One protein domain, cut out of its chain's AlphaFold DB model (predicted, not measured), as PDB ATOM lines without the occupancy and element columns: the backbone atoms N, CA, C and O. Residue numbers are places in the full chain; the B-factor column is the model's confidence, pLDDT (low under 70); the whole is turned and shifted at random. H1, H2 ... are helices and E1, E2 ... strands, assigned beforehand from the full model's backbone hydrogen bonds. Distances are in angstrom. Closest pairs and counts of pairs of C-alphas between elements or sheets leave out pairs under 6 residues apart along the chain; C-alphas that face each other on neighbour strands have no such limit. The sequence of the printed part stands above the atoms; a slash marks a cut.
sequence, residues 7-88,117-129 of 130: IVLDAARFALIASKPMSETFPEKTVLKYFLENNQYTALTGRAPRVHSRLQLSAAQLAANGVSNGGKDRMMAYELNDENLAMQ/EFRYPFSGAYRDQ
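Overview. This is residues 7 to 88 and 117 to 129 of the 130 residues of an uncharacterized protein of marine sediment metagenome (UniProt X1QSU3). A four-stranded sheet, E4 E1 E5 E7, is the middle of this domain; from E1 the chain goes out along H1, turns at the small hairpin E2 and E3 and comes back through H2 and H3 to the edge strand E4. H4 lies beyond the end of the sheet where E5 begins, and E6 lies off beyond the end where E5 stops. The printed part has 95 residues with four named helices and seven named strands, in the order E1 H1 E2 E3 H2 H3 E4 H4 E5 E6 E7; the class is mixed, helices and strands, and the large sheet is mixed too. The whole is only just loose, close to compact, with a radius of gyration of the C-alphas of 15.2 A, and it spans 43 by 32 by 19 A.

Along the chain. Find C-alpha 7 at (24.319, 35.135, -25.872), where E1, residues 7 to 9, begins. Beside it look for E4, residues 50 to 53, 10.3 A long, and E5, residues 74 to 78, 13.3 A. E7, residues 124 to 128, is 13.6 A long and ends at C-alpha 128, (13.969, 39.389, -18.818). H1, residues 11 to 19, starts at C-alpha 11, (24.464, 30.886, -14.223), and runs 12.1 A. Then come E2, residues 21 to 23, E3, residues 26 to 30, H2, residues 31 to 38, 10.6 A long, and H3, residues 40 to 45. H4 is residues 59 to 64 and E6 residues 85 to 87.

Arrangement. In the large sheet, E4 and E1 are parallel, with N 7 and O 50 at 2.8 A. E1 and E5 are antiparallel, with N 8 and O 76 at 2.8 A, and so are E5 and E7, with N 75 and O 127 at 2.8 A. H1 is on this sheet, over E4, at a height of 8.6 A, and stands up from it at 46 degrees; the closest C-alphas of H1 and E4, those of Ala 11 and Ser 53, are 5.1 A apart. H1 and H2 touch at Ile 17 and Val 31, closest C-alphas 5.2 A, and are only just about perpendicular at 72 degrees. E2 and E3 form an antiparallel hairpin, with N 22 and O 29 at 2.8 A. H2 and H3 are close but not clearly touching: their closest C-alphas, Leu 36 and Thr 42, are 7.1 A apart. The closest C-alphas of H4 and E5, those of Ala 59 and Arg 74, are 7.3 A apart. E6 pairs with no named strand, but its residues 85 to 86 pair antiparallel with residues 117 to 118. In H1, H2, H3 and H4 every O i to N i+4 pair is within hydrogen-bond range.

Size, cuts and confidence. The two C-alphas farthest apart, Thr 25 and Gln 88, are 47.9 A apart. Residues 89 to 116 are not printed; C-alphas 88 and 117 are 9.0 A apart across this cut, which lies in the link from E6 to E7. Of the links that are printed whole, none is long. The mean pLDDT of the printed part is 88.7, and no printed residue is under 70.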
ATOM      1  N   ILE A   7      25.353  35.070 -26.903       93.81
ATOM      2  CA  ILE A   7      24.319  35.135 -25.872       93.81
ATOM      3  C   ILE A   7      24.940  34.950 -24.490       93.81
ATOM      4  O   ILE A   7      25.829  34.124 -24.272       93.81
ATOM      5  N   VAL A   8      24.459  35.739 -23.541       94.25
ATOM      6  CA  VAL A   8      24.898  35.743 -22.154       94.25
ATOM      7  C   VAL A   8      23.694  35.511 -21.259       94.25
ATOM      8  O   VAL A   8      22.668  36.187 -21.374       94.25
ATOM      9  N   LEU A   9      23.827  34.532 -20.375       93.44
ATOM     10  CA  LEU A   9      22.776  34.057 -19.488       93.44
ATOM     11  C   LEU A   9      23.246  34.116 -18.036       93.44
ATOM     12  O   LEU A   9      24.444  34.059 -17.751       93.44
ATOM     13  N   ASP A  10      22.285  34.162 -17.119       93.00
ATOM     14  CA  ASP A  10      22.550  33.855 -15.718       93.00
ATOM     15  C   ASP A  10      23.041  32.401 -15.539       93.00
ATOM     16  O   ASP A  10      22.690  31.497 -16.310       93.00
ATOM     17  N   ALA A  11      23.839  32.171 -14.497       90.81
ATOM     18  CA  ALA A  11      24.464  30.886 -14.223       90.81
ATOM     19  C   ALA A  11      23.466  29.749 -13.990       90.81
ATOM     20  O   ALA A  11      23.696  28.645 -14.490       90.81
ATOM     21  N   ALA A  12      22.344  29.999 -13.305       90.12
ATOM     22  CA  ALA A  12      21.347  28.960 -13.058       90.12
ATOM     23  C   ALA A  12      20.675  28.508 -14.364       90.12
ATOM     24  O   ALA A  12      20.494  27.313 -14.602       90.12
ATOM     25  N   ARG A  13      20.365  29.454 -15.263       89.81
ATOM     26  CA  ARG A  13      19.793  29.140 -16.585       89.81
ATOM     27  C   ARG A  13      20.779  28.455 -17.498       89.81
ATOM     28  O   ARG A  13      20.388  27.526 -18.196       89.81
ATOM     29  N   PHE A  14      22.031  28.904 -17.497       91.50
ATOM     30  CA  PHE A  14      23.076  28.252 -18.270       91.50
ATOM     31  C   PHE A  14      23.226  26.787 -17.841       91.50
ATOM     32  O   PHE A  14      23.214  25.896 -18.688       91.50
ATOM     33  N   ALA A  15      23.267  26.522 -16.530       91.81
ATOM     34  CA  ALA A  15      23.296  25.162 -16.003       91.81
ATOM     35  C   ALA A  15      22.048  24.360 -16.406       91.81
ATOM     36  O   ALA A  15      22.171  23.204 -16.813       91.81
ATOM     37  N   LEU A  16      20.858  24.971 -16.366       91.12
ATOM     38  CA  LEU A  16      19.609  24.331 -16.783       91.12
ATOM     39  C   LEU A  16      19.632  23.926 -18.261       91.12
ATOM     40  O   LEU A  16      19.355  22.774 -18.567       91.12
ATOM     41  N   ILE A  17      19.989  24.817 -19.190       90.25
ATOM     42  CA  ILE A  17      20.019  24.468 -20.624       90.25
ATOM     43  C   ILE A  17      21.155  23.500 -20.977       90.25
ATOM     44  O   ILE A  17      21.050  22.760 -21.956       90.25
ATOM     45  N   ALA A  18      22.233  23.502 -20.191       90.88
ATOM     46  CA  ALA A  18      23.365  22.607 -20.380       90.88
ATOM     47  C   ALA A  18      23.080  21.184 -19.879       90.88
ATOM     48  O   ALA A  18      23.608  20.237 -20.450       90.88
ATOM     49  N   SER A  19      22.260  21.031 -18.837       90.06
ATOM     50  CA  SER A  19      21.948  19.733 -18.217       90.06
ATOM     51  C   SER A  19      20.617  19.141 -18.672       90.06
ATOM     52  O   SER A  19      20.452  17.922 -18.662       90.06
ATOM     53  N   LYS A  20      19.657  19.976 -19.078       89.44
ATOM     54  CA  LYS A  20      18.323  19.522 -19.462       89.44
ATOM     55  C   LYS A  20      18.365  18.835 -20.836       89.44
ATOM     56  O   LYS A  20      18.839  19.455 -21.798       89.44
ATOM     57  N   PRO A  21      17.844  17.600 -20.962       88.38
ATOM     58  CA  PRO A  21      17.666  16.961 -22.261       88.38
ATOM     59  C   PRO A  21      16.667  17.753 -23.113       88.38
ATOM     60  O   PRO A  21      15.727  18.357 -22.594       88.38
ATOM     61  N   MET A  22      16.878  17.768 -24.427       84.88
ATOM     62  CA  MET A  22      16.078  18.541 -25.380       84.88
ATOM     63  C   MET A  22      14.629  18.045 -25.459       84.88
ATOM     64  O   MET A  22      13.701  18.841 -25.572       84.88
ATOM     65  N   SER A  23      14.433  16.728 -25.414       83.56
ATOM     66  CA  SER A  23      13.128  16.072 -25.488       83.56
ATOM     67  C   SER A  23      13.215  14.688 -24.848       83.56
ATOM     68  O   SER A  23      14.286  14.082 -24.841       83.56
ATOM     69  N   GLU A  24      12.083  14.164 -24.375       77.06
ATOM     70  CA  GLU A  24      11.952  12.768 -23.939       77.06
ATOM     71  C   GLU A  24      12.318  11.779 -25.060       77.06
ATOM     72  O   GLU A  24      12.855  10.709 -24.794       77.06
ATOM     73  N   THR A  25      12.095  12.157 -26.323       79.50
ATOM     74  CA  THR A  25      12.410  11.333 -27.503       79.50
ATOM     75  C   THR A  25      13.881  11.416 -27.921       79.50
ATOM     76  O   THR A  25      14.382  10.516 -28.587       79.50
ATOM     77  N   PHE A  26      14.589  12.484 -27.539       74.25
ATOM     78  CA  PHE A  26      16.000  12.705 -27.887       74.25
ATOM     79  C   PHE A  26      16.810  13.117 -26.645       74.25
ATOM     80  O   PHE A  26      17.291  14.254 -26.571       74.25
ATOM     81  N   PRO A  27      16.976  12.212 -25.661       77.81
ATOM     82  CA  PRO A  27      17.648  12.525 -24.398       77.81
ATOM     83  C   PRO A  27      19.158  12.757 -24.559       77.81
ATOM     84  O   PRO A  27      19.781  13.388 -23.710       77.81
ATOM     85  N   GLU A  28      19.751  12.289 -25.660       76.75
ATOM     86  CA  GLU A  28      21.188  12.390 -25.945       76.75
ATOM     87  C   GLU A  28      21.657  13.818 -26.265       76.75
ATOM     88  O   GLU A  28      22.852  14.123 -26.195       76.75
ATOM     89  N   LYS A  29      20.732  14.710 -26.641       83.88
ATOM     90  CA  LYS A  29      21.035  16.116 -26.918       83.88
ATOM     91  C   LYS A  29      20.494  16.982 -25.795       83.88
ATOM     92  O   LYS A  29      19.314  16.930 -25.471       83.88
ATOM     93  N   THR A  30      21.352  17.826 -25.239       90.06
ATOM     94  CA  THR A  30      20.930  18.872 -24.305       90.06
ATOM     95  C   THR A  30      20.280  20.019 -25.073       90.06
ATOM     96  O   THR A  30      20.546  20.207 -26.267       90.06
ATOM     97  N   VAL A  31      19.443  20.810 -24.398       88.56
ATOM     98  CA  VAL A  31      18.814  22.004 -24.996       88.56
ATOM     99  C   VAL A  31      19.878  22.930 -25.595       88.56
ATOM    100  O   VAL A  31      19.715  23.434 -26.705       88.56
ATOM    101  N   LEU A  32      21.007  23.097 -24.899       89.25
ATOM    102  CA  LEU A  32      22.143  23.877 -25.381       89.25
ATOM    103  C   LEU A  32      22.710  23.325 -26.696       89.25
ATOM    104  O   LEU A  32      22.908  24.088 -27.637       89.25
ATOM    105  N   LYS A  33      22.943  22.011 -26.792       89.38
ATOM    106  CA  LYS A  33      23.497  21.401 -28.009       89.38
ATOM    107  C   LYS A  33      22.557  21.568 -29.202       89.38
ATOM    108  O   LYS A  33      23.000  21.948 -30.282       89.38
ATOM    109  N   TYR A  34      21.258  21.359 -28.994       89.31
ATOM    110  CA  TYR A  34      20.259  21.580 -30.037       89.31
ATOM    111  C   TYR A  34      20.221  23.043 -30.496       89.31
ATOM    112  O   TYR A  34      20.169  23.307 -31.697       89.31
ATOM    113  N   PHE A  35      20.278  23.990 -29.554       89.38
ATOM    114  CA  PHE A  35      20.307  25.416 -29.863       89.38
ATOM    115  C   PHE A  35      21.538  25.802 -30.686       89.38
ATOM    116  O   PHE A  35      21.403  26.543 -31.652       89.38
ATOM    117  N   LEU A  36      22.724  25.286 -30.352       90.19
ATOM    118  CA  LEU A  36      23.959  25.570 -31.090       90.19
ATOM    119  C   LEU A  36      23.918  25.047 -32.535       90.19
ATOM    120  O   LEU A  36      24.415  25.711 -33.441       90.19
ATOM    121  N   GLU A  37      23.314  23.878 -32.754       88.81
ATOM    122  CA  GLU A  37      23.217  23.249 -34.077       88.81
ATOM    123  C   GLU A  37      22.150  23.908 -34.970       88.81
ATOM    124  O   GLU A  37      22.385  24.101 -36.159       88.81
ATOM    125  N   ASN A  38      20.991  24.279 -34.412       88.12
ATOM    126  CA  ASN A  38      19.810  24.690 -35.192       88.12
ATOM    127  C   ASN A  38      19.558  26.204 -35.210       88.12
ATOM    128  O   ASN A  38      18.496  26.658 -35.637       88.12
ATOM    129  N   ASN A  39      20.502  27.006 -34.722       88.69
ATOM    130  CA  ASN A  39      20.362  28.456 -34.736       88.69
ATOM    131  C   ASN A  39      20.412  29.013 -36.170       88.69
ATOM    132  O   ASN A  39      21.177  28.537 -37.007       88.69
ATOM    133  N   GLN A  40      19.675  30.099 -36.424       87.06
ATOM    134  CA  GLN A  40      19.790  30.884 -37.656       87.06
ATOM    135  C   GLN A  40      21.223  31.383 -37.902       87.06
ATOM    136  O   GLN A  40      21.669  31.392 -39.047       87.06
ATOM    137  N   TYR A  41      21.971  31.732 -36.847       88.88
ATOM    138  CA  TYR A  41      23.392  32.087 -36.957       88.88
ATOM    139  C   TYR A  41      24.234  30.948 -37.536       88.88
ATOM    140  O   TYR A  41      25.004  31.162 -38.475       88.88
ATOM    141  N   THR A  42      24.023  29.726 -37.050       90.06
ATOM    142  CA  THR A  42      24.696  28.526 -37.557       90.06
ATOM    143  C   THR A  42      24.285  28.217 -38.991       90.06
ATOM    144  O   THR A  42      25.145  27.909 -39.811       90.06
ATOM    145  N   ALA A  43      23.001  28.368 -39.328       88.94
ATOM    146  CA  ALA A  43      22.503  28.138 -40.683       88.94
ATOM    147  C   ALA A  43      23.088  29.119 -41.716       88.94
ATOM    148  O   ALA A  43      23.344  28.730 -42.852       88.94
ATOM    149  N   LEU A  44      23.313  30.378 -41.328       88.56
ATOM    150  CA  LEU A  44      23.818  31.421 -42.225       88.56
ATOM    151  C   LEU A  44      25.349  31.462 -42.311       88.56
ATOM    152  O   LEU A  44      25.893  31.711 -43.383       88.56
ATOM    153  N   THR A  45      26.051  31.238 -41.198       87.56
ATOM    154  CA  THR A  45      27.517  31.406 -41.123       87.56
ATOM    155  C   THR A  45      28.292  30.089 -41.088       87.56
ATOM    156  O   THR A  45      29.516  30.093 -41.220       87.56
ATOM    157  N   GLY A  46      27.612  28.960 -40.859       87.94
ATOM    158  CA  GLY A  46      28.239  27.661 -40.606       87.94
ATOM    159  C   GLY A  46      28.951  27.561 -39.250       87.94
ATOM    160  O   GLY A  46      29.634  26.572 -38.989       87.94
ATOM    161  N   ARG A  47      28.834  28.577 -38.384       88.44
ATOM    162  CA  ARG A  47      29.503  28.644 -37.077       88.44
ATOM    163  C   ARG A  47      28.477  28.648 -35.955       88.44
ATOM    164  O   ARG A  47      27.472  29.342 -36.034       88.44
ATOM    165  N   ALA A  48      28.756  27.913 -34.883       89.44
ATOM    166  CA  ALA A  48      27.899  27.922 -33.705       89.44
ATOM    167  C   ALA A  48      28.017  29.260 -32.940       89.44
ATOM    168  O   ALA A  48      29.126  29.799 -32.829       89.44
ATOM    169  N   PRO A  49      26.911  29.791 -32.386       91.75
ATOM    170  CA  PRO A  49      26.937  30.998 -31.567       91.75
ATOM    171  C   PRO A  49      27.627  30.741 -30.219       91.75
ATOM    172  O   PRO A  49      27.634  29.629 -29.689       91.75
ATOM    173  N   ARG A  50      28.203  31.789 -29.636       92.88
ATOM    174  CA  ARG A  50      28.888  31.764 -28.341       92.88
ATOM    175  C   ARG A  50      27.876  31.916 -27.214       92.88
ATOM    176  O   ARG A  50      27.095  32.862 -27.198       92.88
ATOM    177  N   VAL A  51      27.908  31.007 -26.243       93.12
ATOM    178  CA  VAL A  51      27.024  31.040 -25.069       93.12
ATOM    179  C   VAL A  51      27.884  31.196 -23.819       93.12
ATOM    180  O   VAL A  51      28.711  30.335 -23.523       93.12
ATOM    181  N   HIS A  52      27.689  32.285 -23.078       93.44
ATOM    182  CA  HIS A  52      28.428  32.580 -21.851       93.44
ATOM    183  C   HIS A  52      27.508  32.645 -20.629       93.44
ATOM    184  O   HIS A  52      26.371  33.106 -20.703       93.44
ATOM    185  N   SER A  53      28.043  32.236 -19.481       92.75
ATOM    186  CA  SER A  53      27.406  32.387 -18.172       92.75
ATOM    187  C   SER A  53      27.991  33.593 -17.431       92.75
ATOM    188  O   SER A  53      29.213  33.761 -17.394       92.75
ATOM    189  N   ARG A  54      27.139  34.439 -16.839       92.00
ATOM    190  CA  ARG A  54      27.541  35.567 -15.982       92.00
ATOM    191  C   ARG A  54      26.656  35.641 -14.741       92.00
ATOM    192  O   ARG A  54      25.467  35.911 -14.835       92.00
ATOM    193  N   LEU A  55      27.275  35.515 -13.568       88.12
ATOM    194  CA  LEU A  55      26.602  35.606 -12.260       88.12
ATOM    195  C   LEU A  55      25.926  36.968 -12.013       88.12
ATOM    196  O   LEU A  55      24.945  37.068 -11.279       88.12
ATOM    197  N   GLN A  56      26.447  38.020 -12.650       87.56
ATOM    198  CA  GLN A  56      25.955  39.398 -12.543       87.56
ATOM    199  C   GLN A  56      24.553  39.593 -13.137       87.56
ATOM    200  O   GLN A  56      23.923  40.609 -12.871       87.56
ATOM    201  N   LEU A  57      24.074  38.641 -13.945       88.25
ATOM    202  CA  LEU A  57      22.757  38.703 -14.579       88.25
ATOM    203  C   LEU A  57      21.634  38.091 -13.726       88.25
ATOM    204  O   LEU A  57      20.470  38.155 -14.125       88.25
ATOM    205  N   SER A  58      21.967  37.527 -12.561       89.94
ATOM    206  CA  SER A  58      20.970  37.090 -11.581       89.94
ATOM    207  C   SER A  58      20.199  38.278 -10.999       89.94
ATOM    208  O   SER A  58      20.755  39.356 -10.779       89.94
ATOM    209  N   ALA A  59      18.924  38.072 -10.680       87.12
ATOM    210  CA  ALA A  59      18.034  39.070 -10.096       87.12
ATOM    211  C   ALA A  59      18.615  39.693  -8.822       87.12
ATOM    212  O   ALA A  59      18.541  40.906  -8.632       87.12
ATOM    213  N   ALA A  60      19.236  38.867  -7.973       86.00
ATOM    214  CA  ALA A  60      19.862  39.312  -6.733       86.00
ATOM    215  C   ALA A  60      21.018  40.290  -6.993       86.00
ATOM    216  O   ALA A  60      21.103  41.333  -6.346       86.00
ATOM    217  N   GLN A  61      21.886  39.985  -7.963       88.81
ATOM    218  CA  GLN A  61      23.004  40.860  -8.315       88.81
ATOM    219  C   GLN A  61      22.532  42.122  -9.037       88.81
ATOM    220  O   GLN A  61      23.041  43.206  -8.768       88.81
ATOM    221  N   LEU A  62      21.530  42.017  -9.911       88.06
ATOM    222  CA  LEU A  62      20.941  43.175 -10.581       88.06
ATOM    223  C   LEU A  62      20.322  44.152  -9.569       88.06
ATOM    224  O   LEU A  62      20.608  45.347  -9.631       88.06
ATOM    225  N   ALA A  63      19.562  43.648  -8.594       87.81
ATOM    226  CA  ALA A  63      18.975  44.467  -7.535       87.81
ATOM    227  C   ALA A  63      20.041  45.115  -6.635       87.81
ATOM    228  O   ALA A  63      19.952  46.307  -6.346       87.81
ATOM    229  N   ALA A  64      21.082  44.366  -6.247       89.06
ATOM    230  CA  ALA A  64      22.195  44.896  -5.452       89.06
ATOM    231  C   ALA A  64      22.956  46.026  -6.170       89.06
ATOM    232  O   ALA A  64      23.470  46.933  -5.523       89.06
ATOM    233  N   ASN A  65      22.983  45.996  -7.505       87.44
ATOM    234  CA  ASN A  65      23.594  47.024  -8.347       87.44
ATOM    235  C   ASN A  65      22.596  48.109  -8.811       87.44
ATOM    236  O   ASN A  65      22.906  48.880  -9.718       87.44
ATOM    237  N   GLY A  66      21.401  48.184  -8.212       85.75
ATOM    238  CA  GLY A  66      20.423  49.251  -8.460       85.75
ATOM    239  C   GLY A  66      19.596  49.109  -9.743       85.75
ATOM    240  O   GLY A  66      18.922  50.056 -10.144       85.75
ATOM    241  N   VAL A  67      19.610  47.946 -10.401       85.69
ATOM    242  CA  VAL A  67      18.798  47.686 -11.596       85.69
ATOM    243  C   VAL A  67      17.394  47.243 -11.183       85.69
ATOM    244  O   VAL A  67      17.208  46.171 -10.604       85.69
ATOM    245  N   SER A  68      16.381  48.040 -11.531       83.62
ATOM    246  CA  SER A  68      14.977  47.669 -11.323       83.62
ATOM    247  C   SER A  68      14.455  46.855 -12.505       83.62
ATOM    248  O   SER A  68      14.225  47.386 -13.590       83.62
ATOM    249  N   ASN A  69      14.293  45.549 -12.294       84.69
ATOM    250  CA  ASN A  69      13.812  44.598 -13.300       84.69
ATOM    251  C   ASN A  69      12.687  43.685 -12.778       84.69
ATOM    252  O   ASN A  69      12.558  42.530 -13.178       84.69
ATOM    253  N   GLY A  70      11.936  44.148 -11.776       83.81
ATOM    254  CA  GLY A  70      10.889  43.344 -11.134       83.81
ATOM    255  C   GLY A  70      11.398  42.061 -10.461       83.81
ATOM    256  O   GLY A  70      10.649  41.096 -10.368       83.81
ATOM    257  N   GLY A  71      12.668  42.023 -10.037       84.75
ATOM    258  CA  GLY A  71      13.263  40.848  -9.388       84.75
ATOM    259  C   GLY A  71      13.500  39.665 -10.329       84.75
ATOM    260  O   GLY A  71      13.573  38.530  -9.867       84.75
ATOM    261  N   LYS A  72      13.607  39.919 -11.636       89.25
ATOM    262  CA  LYS A  72      13.826  38.885 -12.647       89.25
ATOM    263  C   LYS A  72      15.273  38.852 -13.103       89.25
ATOM    264  O   LYS A  72      15.924  39.892 -13.237       89.25
ATOM    265  N   ASP A  73      15.757  37.652 -13.383       90.44
ATOM    266  CA  ASP A  73      17.058  37.504 -14.016       90.44
ATOM    267  C   ASP A  73      16.987  37.938 -15.484       90.44
ATOM    268  O   ASP A  73      15.935  37.863 -16.138       90.44
ATOM    269  N   ARG A  74      18.140  38.340 -16.009       91.50
ATOM    270  CA  ARG A  74      18.270  38.900 -17.349       91.50
ATOM    271  C   ARG A  74      19.118  38.010 -18.244       91.50
ATOM    272  O   ARG A  74      20.064  37.361 -17.808       91.50
ATOM    273  N   MET A  75      18.800  38.017 -19.527       92.19
ATOM    274  CA  MET A  75      19.675  37.535 -20.583       92.19
ATOM    275  C   MET A  75      19.976  38.650 -21.573       92.19
ATOM    276  O   MET A  75      19.199  39.594 -21.726       92.19
ATOM    277  N   MET A  76      21.111  38.526 -22.250       91.75
ATOM    278  CA  MET A  76      21.544  39.463 -23.276       91.75
ATOM    279  C   MET A  76      22.011  38.698 -24.505       91.75
ATOM    280  O   MET A  76      22.868  37.828 -24.389       91.75
ATOM    281  N   ALA A  77      21.481  39.036 -25.672       93.00
ATOM    282  CA  ALA A  77      21.992  38.567 -26.954       93.00
ATOM    283  C   ALA A  77      22.566  39.763 -27.711       93.00
ATOM    284  O   ALA A  77      21.940  40.821 -27.720       93.00
ATOM    285  N   TYR A  78      23.745  39.625 -28.307       93.38
ATOM    286  CA  TYR A  78      24.370  40.689 -29.084       93.38
ATOM    287  C   TYR A  78      25.273  40.142 -30.190       93.38
ATOM    288  O   TYR A  78      25.569  38.947 -30.242       93.38
ATOM    289  N   GLU A  79      25.674  41.037 -31.084       92.38
ATOM    290  CA  GLU A  79      26.676  40.810 -32.121       92.38
ATOM    291  C   GLU A  79      28.045  41.317 -31.638       92.38
ATOM    292  O   GLU A  79      28.233  42.512 -31.400       92.38
ATOM    293  N   LEU A  80      28.999  40.404 -31.457       90.19
ATOM    294  CA  LEU A  80      30.368  40.680 -31.040       90.19
ATOM    295  C   LEU A  80      31.243  40.944 -32.271       90.19
ATOM    296  O   LEU A  80      31.950  40.068 -32.770       90.19
ATOM    297  N   ASN A  81      31.210  42.184 -32.744       89.56
ATOM    298  CA  ASN A  81      32.098  42.677 -33.790       89.56
ATOM    299  C   ASN A  81      32.654  44.067 -33.413       89.56
ATOM    300  O   ASN A  81      32.057  44.794 -32.615       89.56
ATOM    301  N   ASP A  82      33.795  44.440 -33.997       89.00
ATOM    302  CA  ASP A  82      34.482  45.710 -33.694       89.00
ATOM    303  C   ASP A  82      33.702  46.948 -34.176       89.00
ATOM    304  O   ASP A  82      33.984  48.079 -33.770       89.00
ATOM    305  N   GLU A  83      32.721  46.748 -35.057       88.69
ATOM    306  CA  GLU A  83      31.863  47.807 -35.587       88.69
ATOM    307  C   GLU A  83      30.741  48.175 -34.609       88.69
ATOM    308  O   GLU A  83      30.477  49.361 -34.405       88.69
ATOM    309  N   ASN A  84      30.115  47.183 -33.972       90.19
ATOM    310  CA  ASN A  84      28.955  47.360 -33.104       90.19
ATOM    311  C   ASN A  84      29.322  47.520 -31.636       90.19
ATOM    312  O   ASN A  84      28.602  48.226 -30.924       90.19
ATOM    313  N   LEU A  85      30.386  46.854 -31.182       90.56
ATOM    314  CA  LEU A  85      30.773  46.810 -29.781       90.56
ATOM    315  C   LEU A  85      32.217  47.264 -29.615       90.56
ATOM    316  O   LEU A  85      33.128  46.715 -30.228       90.56
ATOM    317  N   ALA A  86      32.438  48.236 -28.737       90.31
ATOM    318  CA  ALA A  86      33.788  48.665 -28.414       90.31
ATOM    319  C   ALA A  86      33.961  48.937 -26.923       90.31
ATOM    320  O   ALA A  86      33.031  49.264 -26.187       90.31
ATOM    321  N   MET A  87      35.198  48.771 -26.474       90.56
ATOM    322  CA  MET A  87      35.631  49.109 -25.131       90.56
ATOM    323  C   MET A  87      37.066  49.597 -25.228       90.56
ATOM    324  O   MET A  87      37.956  48.855 -25.640       90.56
ATOM    325  N   GLN A  88      37.301  50.839 -24.820       90.31
ATOM    326  CA  GLN A  88      38.653  51.368 -24.755       90.31
ATOM    327  C   GLN A  88      39.281  51.020 -23.405       90.31
ATOM    328  O   GLN A  88      38.690  51.265 -22.353       90.31
ATOM    329  N   GLU A 117      30.598  50.418 -25.116       90.62
ATOM    330  CA  GLU A 117      29.702  51.165 -25.993       90.62
ATOM    331  C   GLU A 117      29.038  50.239 -27.016       90.62
ATOM    332  O   GLU A 117      29.697  49.424 -27.664       90.62
ATOM    333  N   PHE A 118      27.723  50.394 -27.172       90.12
ATOM    334  CA  PHE A 118      26.963  49.841 -28.289       90.12
ATOM    335  C   PHE A 118      26.809  50.942 -29.336       90.12
ATOM    336  O   PHE A 118      25.996  51.849 -29.158       90.12
ATOM    337  N   ARG A 119      27.594  50.883 -30.417       89.75
ATOM    338  CA  ARG A 119      27.533  51.897 -31.483       89.75
ATOM    339  C   ARG A 119      26.225  51.828 -32.261       89.75
ATOM    340  O   ARG A 119      25.662  52.857 -32.620       89.75
ATOM    341  N   TYR A 120      25.722  50.613 -32.466       89.38
ATOM    342  CA  TYR A 120      24.427  50.358 -33.087       89.38
ATOM    343  C   TYR A 120      23.449  49.825 -32.034       89.38
ATOM    344  O   TYR A 120      23.593  48.686 -31.604       89.38
ATOM    345  N   PRO A 121      22.428  50.594 -31.616       83.38
ATOM    346  CA  PRO A 121      21.551  50.206 -30.505       83.38
ATOM    347  C   PRO A 121      20.782  48.892 -30.699       83.38
ATOM    348  O   PRO A 121      20.412  48.252 -29.721       83.38
ATOM    349  N   PHE A 122      20.546  48.474 -31.946       85.69
ATOM    350  CA  PHE A 122      19.834  47.233 -32.274       85.69
ATOM    351  C   PHE A 122      20.754  46.023 -32.492       85.69
ATOM    352  O   PHE A 122      20.266  44.947 -32.834       85.69
ATOM    353  N   SER A 123      22.067  46.169 -32.291       89.56
ATOM    354  CA  SER A 123      23.013  45.044 -32.338       89.56
ATOM    355  C   SER A 123      22.990  44.189 -31.068       89.56
ATOM    356  O   SER A 123      23.611  43.128 -31.028       89.56
ATOM    357  N   GLY A 124      22.276  44.635 -30.031       91.31
ATOM    358  CA  GLY A 124      22.075  43.917 -28.784       91.31
ATOM    359  C   GLY A 124      20.631  44.016 -28.307       91.31
ATOM    360  O   GLY A 124      19.945  45.009 -28.532       91.31
ATOM    361  N   ALA A 125      20.163  42.977 -27.627       91.12
ATOM    362  CA  ALA A 125      18.846  42.933 -27.022       91.12
ATOM    363  C   ALA A 125      18.919  42.298 -25.635       91.12
ATOM    364  O   ALA A 125      19.546  41.253 -25.430       91.12
ATOM    365  N   TYR A 126      18.226  42.921 -24.686       90.69
ATOM    366  CA  TYR A 126      17.973  42.335 -23.378       90.69
ATOM    367  C   TYR A 126      16.638  41.608 -23.378       90.69
ATOM    368  O   TYR A 126      15.661  42.050 -23.989       90.69
ATOM    369  N   ARG A 127      16.579  40.506 -22.639       91.25
ATOM    370  CA  ARG A 127      15.316  39.866 -22.308       91.25
ATOM    371  C   ARG A 127      15.311  39.467 -20.849       91.25
ATOM    372  O   ARG A 127      16.259  38.867 -20.355       91.25
ATOM    373  N   ASP A 128      14.218  39.790 -20.190       90.69
ATOM    374  CA  ASP A 128      13.969  39.389 -18.818       90.69
ATOM    375  C   ASP A 128      13.126  38.125 -18.816       90.69
ATOM    376  O   ASP A 128      12.381  37.860 -19.768       90.69
ATOM    377  N   GLN A 129      13.264  37.325 -17.761       83.75
ATOM    378  CA  GLN A 129      12.399  36.165 -17.588       83.75
ATOM    379  C   GLN A 129      10.920  36.590 -17.656       83.75
ATOM    380  O   GLN A 129      10.544  37.656 -17.162       83.75
TER     381      GLN A 129